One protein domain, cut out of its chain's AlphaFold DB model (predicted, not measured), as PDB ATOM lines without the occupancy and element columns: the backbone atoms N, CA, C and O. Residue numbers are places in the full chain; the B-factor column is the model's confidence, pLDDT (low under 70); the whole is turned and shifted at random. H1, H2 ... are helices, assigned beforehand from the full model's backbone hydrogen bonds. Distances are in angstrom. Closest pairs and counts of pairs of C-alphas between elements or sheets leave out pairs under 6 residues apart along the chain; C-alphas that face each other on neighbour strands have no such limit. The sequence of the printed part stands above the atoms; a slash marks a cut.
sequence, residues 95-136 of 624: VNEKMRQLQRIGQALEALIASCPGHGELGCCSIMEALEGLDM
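Overview. This is residues 95 to 136 of the 624 residues of the protein "Mercuric resistance operon regulatory protein" of Thecamonas trahens ATCC 50062 (UniProt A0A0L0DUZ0). One long helix, H1, sticks out with residues 95 to 108 as a free arm, and after its last residue, Ser 115, the backbone loops round through residues 116 to 125 and folds back, where the short helix H2 packs at a steep tilt on residues 112 to 115 of H1. The printed part has 42 residues with two named helices, H1 then H2, and no named strand; its class is all helix. It is loose, with a radius of gyration of the C-alphas of 12.8 A, and spans 40 by 19 by 12 A, the length made mostly by H1.

Along the chain. H1, residues 95 to 115, begins at C-alpha 95 at (149.294, 174.538, 124.679) and is 30.3 A long from first to last C-alpha. H2, residues 126 to 132, is 9.8 A long and ends at C-alpha 132 at (140.221, 203.946, 126.851).

Arrangement. H1 touches H2 with residues 112 to 115 alone. The closest C-alphas of the two are those of Leu 112 and Ile 127, 5.6 A apart. Their lines stand at a steep tilt of 60 degrees, opposite ways. In H1 and H2 every O i to N i+4 pair is within hydrogen-bond range.

Size, cuts and confidence. The two C-alphas farthest apart, those of Val 95 and Glu 121, are 40.6 A apart. The printed part has no cut, and the link from H1 to H2 is short, with 10 residues. Confidence is under 70 at residues 123 to 124 and 133 to 136.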
ATOM      1  N   VAL A  95     149.618 174.097 126.042       82.25
ATOM      2  CA  VAL A  95     149.294 174.538 124.679       82.25
ATOM      3  C   VAL A  95     147.791 174.771 124.531       82.25
ATOM      4  O   VAL A  95     147.378 175.807 124.004       82.25
ATOM      5  N   ASN A  96     146.961 173.858 125.033       85.62
ATOM      6  CA  ASN A  96     145.506 173.972 124.973       85.62
ATOM      7  C   ASN A  96     144.984 175.172 125.770       85.62
ATOM      8  O   ASN A  96     144.080 175.871 125.305       85.62
ATOM      9  N   GLU A  97     145.547 175.450 126.947       78.44
ATOM     10  CA  GLU A  97     145.185 176.651 127.703       78.44
ATOM     11  C   GLU A  97     145.571 177.917 126.939       78.44
ATOM     12  O   GLU A  97     144.769 178.852 126.830       78.44
ATOM     13  N   LYS A  98     146.748 177.923 126.303       72.19
ATOM     14  CA  LYS A  98     147.159 179.048 125.464       72.19
ATOM     15  C   LYS A  98     146.225 179.254 124.276       72.19
ATOM     16  O   LYS A  98     145.855 180.394 123.990       72.19
ATOM     17  N   MET A  99     145.792 178.177 123.625       83.62
ATOM     18  CA  MET A  99     144.802 178.238 122.549       83.62
ATOM     19  C   MET A  99     143.475 178.824 123.039       83.62
ATOM     20  O   MET A  99     142.957 179.738 122.401       83.62
ATOM     21  N   ARG A 100     142.958 178.382 124.194       82.06
ATOM     22  CA  ARG A 100     141.731 178.946 124.789       82.06
ATOM     23  C   ARG A 100     141.871 180.432 125.108       82.06
ATOM     24  O   ARG A 100     140.929 181.199 124.919       82.06
ATOM     25  N   GLN A 101     143.026 180.858 125.615       71.12
ATOM     26  CA  GLN A 101     143.300 182.270 125.877       71.12
ATOM     27  C   GLN A 101     143.305 183.086 124.576       71.12
ATOM     28  O   GLN A 101     142.658 184.128 124.499       71.12
ATOM     29  N   LEU A 102     143.993 182.598 123.541       80.88
ATOM     30  CA  LEU A 102     144.076 183.270 122.243       80.88
ATOM     31  C   LEU A 102     142.721 183.324 121.528       80.88
ATOM     32  O   LEU A 102     142.397 184.350 120.939       80.88
ATOM     33  N   GLN A 103     141.903 182.275 121.627       85.69
ATOM     34  CA  GLN A 103     140.538 182.263 121.091       85.69
ATOM     35  C   GLN A 103     139.647 183.306 121.769       85.69
ATOM     36  O   GLN A 103     138.943 184.034 121.078       85.69
ATOM     37  N   ARG A 104     139.713 183.428 123.103       78.50
ATOM     38  CA  ARG A 104     138.978 184.466 123.848       78.50
ATOM     39  C   ARG A 104     139.371 185.873 123.398       78.50
ATOM     40  O   ARG A 104     138.503 186.710 123.181       78.50
ATOM     41  N   ILE A 105     140.671 186.114 123.220       76.44
ATOM     42  CA  ILE A 105     141.178 187.394 122.704       76.44
ATOM     43  C   ILE A 105     140.674 187.635 121.277       76.44
ATOM     44  O   ILE A 105     140.192 188.724 120.981       76.44
ATOM     45  N   GLY A 106     140.739 186.622 120.408       80.06
ATOM     46  CA  GLY A 106     140.237 186.703 119.035       80.06
ATOM     47  C   GLY A 106     138.757 187.080 118.978       80.06
ATOM     48  O   GLY A 106     138.403 188.031 118.293       80.06
ATOM     49  N   GLN A 107     137.915 186.417 119.772       86.56
ATOM     50  CA  GLN A 107     136.479 186.713 119.856       86.56
ATOM     51  C   GLN A 107     136.199 188.135 120.354       86.56
ATOM     52  O   GLN A 107     135.319 188.813 119.828       86.56
ATOM     53  N   ALA A 108     136.953 188.609 121.351       75.44
ATOM     54  CA  ALA A 108     136.823 189.978 121.839       75.44
ATOM     55  C   ALA A 108     137.188 191.000 120.749       75.44
ATOM     56  O   ALA A 108     136.462 191.971 120.546       75.44
ATOM     57  N   LEU A 109     138.270 190.761 120.001       79.44
ATOM     58  CA  LEU A 109     138.674 191.619 118.883       79.44
ATOM     59  C   LEU A 109     137.651 191.598 117.742       79.44
ATOM     60  O   LEU A 109     137.323 192.655 117.210       79.44
ATOM     61  N   GLU A 110     137.114 190.431 117.388       86.31
ATOM     62  CA  GLU A 110     136.047 190.302 116.389       86.31
ATOM     63  C   GLU A 110     134.803 191.103 116.788       86.31
ATOM     64  O   GLU A 110     134.252 191.832 115.962       86.31
ATOM     65  N   ALA A 111     134.390 191.032 118.059       79.81
ATOM     66  CA  ALA A 111     133.262 191.802 118.576       79.81
ATOM     67  C   ALA A 111     133.518 193.319 118.520       79.81
ATOM     68  O   ALA A 111     132.652 194.079 118.082       79.81
ATOM     69  N   LEU A 112     134.722 193.759 118.898       82.94
ATOM     70  CA  LEU A 112     135.112 195.168 118.823       82.94
ATOM     71  C   LEU A 112     135.125 195.675 117.378       82.94
ATOM     72  O   LEU A 112     134.543 196.721 117.094       82.94
ATOM     73  N   ILE A 113     135.697 194.908 116.447       84.38
ATOM     74  CA  ILE A 113     135.699 195.241 115.017       84.38
ATOM     75  C   ILE A 113     134.269 195.320 114.474       84.38
ATOM     76  O   ILE A 113     133.945 196.274 113.773       84.38
ATOM     77  N   ALA A 114     133.403 194.365 114.822       82.88
ATOM     78  CA  ALA A 114     132.011 194.352 114.375       82.88
ATOM     79  C   ALA A 114     131.194 195.539 114.913       82.88
ATOM     80  O   ALA A 114     130.273 196.004 114.245       82.88
ATOM     81  N   SER A 115     131.527 196.029 116.109       79.81
ATOM     82  CA  SER A 115     130.880 197.200 116.712       79.81
ATOM     83  C   SER A 115     131.383 198.536 116.156       79.81
ATOM     84  O   SER A 115     130.736 199.564 116.355       79.81
ATOM     85  N   CYS A 116     132.524 198.538 115.461       83.62
ATOM     86  CA  CYS A 116     133.118 199.751 114.926       83.62
ATOM     87  C   CYS A 116     132.335 200.231 113.695       83.62
ATOM     88  O   CYS A 116     132.149 199.459 112.752       83.62
ATOM     89  N   PRO A 117     131.944 201.517 113.622       78.88
ATOM     90  CA  PRO A 117     131.253 202.045 112.449       78.88
ATOM     91  C   PRO A 117     132.125 202.027 111.182       78.88
ATOM     92  O   PRO A 117     131.599 202.165 110.082       78.88
ATOM     93  N   GLY A 118     133.451 201.882 111.303       79.81
ATOM     94  CA  GLY A 118     134.387 201.759 110.176       79.81
ATOM     95  C   GLY A 118     134.660 203.056 109.397       79.81
ATOM     96  O   GLY A 118     135.458 203.050 108.465       79.81
ATOM     97  N   HIS A 119     134.011 204.163 109.763       73.50
ATOM     98  CA  HIS A 119     134.156 205.504 109.185       73.50
ATOM     99  C   HIS A 119     133.600 206.556 110.168       73.50
ATOM    100  O   HIS A 119     132.787 206.215 111.027       73.50
ATOM    101  N   GLY A 120     134.012 207.823 110.038       73.44
ATOM    102  CA  GLY A 120     133.558 208.932 110.895       73.44
ATOM    103  C   GLY A 120     134.630 209.469 111.851       73.44
ATOM    104  O   GLY A 120     135.808 209.135 111.728       73.44
ATOM    105  N   GLU A 121     134.228 210.349 112.772       70.12
ATOM    106  CA  GLU A 121     135.119 210.935 113.782       70.12
ATOM    107  C   GLU A 121     135.554 209.889 114.822       70.12
ATOM    108  O   GLU A 121     134.766 209.032 115.224       70.12
ATOM    109  N   LEU A 122     136.803 209.983 115.296       71.06
ATOM    110  CA  LEU A 122     137.393 209.021 116.241       71.06
ATOM    111  C   LEU A 122     136.599 208.882 117.548       71.06
ATOM    112  O   LEU A 122     136.574 207.797 118.119       71.06
ATOM    113  N   GLY A 123     135.893 209.934 117.975       69.44
ATOM    114  CA  GLY A 123     135.038 209.907 119.166       69.44
ATOM    115  C   GLY A 123     133.813 208.989 119.061       69.44
ATOM    116  O   GLY A 123     133.147 208.765 120.059       69.44
ATOM    117  N   CYS A 124     133.507 208.453 117.873       66.31
ATOM    118  CA  CYS A 124     132.444 207.464 117.655       66.31
ATOM    119  C   CYS A 124     132.990 206.040 117.428       66.31
ATOM    120  O   CYS A 124     132.241 205.146 117.033       66.31
ATOM    121  N   CYS A 125     134.299 205.824 117.594       80.00
ATOM    122  CA  CYS A 125     134.937 204.532 117.373       80.00
ATOM    123  C   CYS A 125     134.869 203.672 118.641       80.00
ATOM    124  O   CYS A 125     135.630 203.889 119.582       80.00
ATOM    125  N   SER A 126     134.025 202.642 118.632       76.69
ATOM    126  CA  SER A 126     133.879 201.705 119.757       76.69
ATOM    127  C   SER A 126     135.169 200.952 120.114       76.69
ATOM    128  O   SER A 126     135.343 200.525 121.251       76.69
ATOM    129  N   ILE A 127     136.105 200.802 119.164       81.25
ATOM    130  CA  ILE A 127     137.433 200.224 119.431       81.25
ATOM    131  C   ILE A 127     138.250 201.161 120.328       81.25
ATOM    132  O   ILE A 127     138.883 200.692 121.267       81.25
ATOM    133  N   MET A 128     138.235 202.469 120.048       78.44
ATOM    134  CA  MET A 128     138.941 203.460 120.870       78.44
ATOM    135  C   MET A 128     138.302 203.559 122.256       78.44
ATOM    136  O   MET A 128     139.006 203.489 123.255       78.44
ATOM    137  N   GLU A 129     136.970 203.597 122.315       73.38
ATOM    138  CA  GLU A 129     136.195 203.621 123.563       73.38
ATOM    139  C   GLU A 129     136.521 202.424 124.476       73.38
ATOM    140  O   GLU A 129     136.801 202.596 125.664       73.38
ATOM    141  N   ALA A 130     136.581 201.212 123.910       71.50
ATOM    142  CA  ALA A 130     136.912 200.000 124.655       71.50
ATOM    143  C   ALA A 130     138.365 199.956 125.161       71.50
ATOM    144  O   ALA A 130     138.629 199.333 126.189       71.50
ATOM    145  N   LEU A 131     139.310 200.590 124.455       72.81
ATOM    146  CA  LEU A 131     140.717 200.669 124.868       72.81
ATOM    147  C   LEU A 131     140.966 201.773 125.907       72.81
ATOM    148  O   LEU A 131     141.882 201.645 126.716       72.81
ATOM    149  N   GLU A 132     140.149 202.825 125.905       73.75
ATOM    150  CA  GLU A 132     140.221 203.946 126.851       73.75
ATOM    151  C   GLU A 132     139.435 203.688 128.153       73.75
ATOM    152  O   GLU A 132     139.553 204.454 129.107       73.75
ATOM    153  N   GLY A 133     138.665 202.591 128.224       53.62
ATOM    154  CA  GLY A 133     137.911 202.193 129.418       53.62
ATOM    155  C   GLY A 133     136.690 203.073 129.703       53.62
ATOM    156  O   GLY A 133     136.262 203.173 130.855       53.62
ATOM    157  N   LEU A 134     136.150 203.735 128.677       45.88
ATOM    158  CA  LEU A 134     135.021 204.654 128.802       45.88
ATOM    159  C   LEU A 134     133.695 203.887 128.701       45.88
ATOM    160  O   LEU A 134     133.486 203.093 127.788       45.88
ATOM    161  N   ASP A 135     132.812 204.107 129.676       41.03
ATOM    162  CA  ASP A 135     131.490 203.483 129.730       41.03
ATOM    163  C   ASP A 135     130.530 204.153 128.726       41.03
ATOM    164  O   ASP A 135     130.533 205.376 128.556       41.03
ATOM    165  N   MET A 136     129.707 203.330 128.075       42.84
ATOM    166  CA  MET A 136     128.851 203.638 126.919       42.84
ATOM    167  C   MET A 136     127.988 204.901 127.083       42.84
ATOM    168  O   MET A 136     126.877 204.814 127.613       42.84
TER     169      MET A 136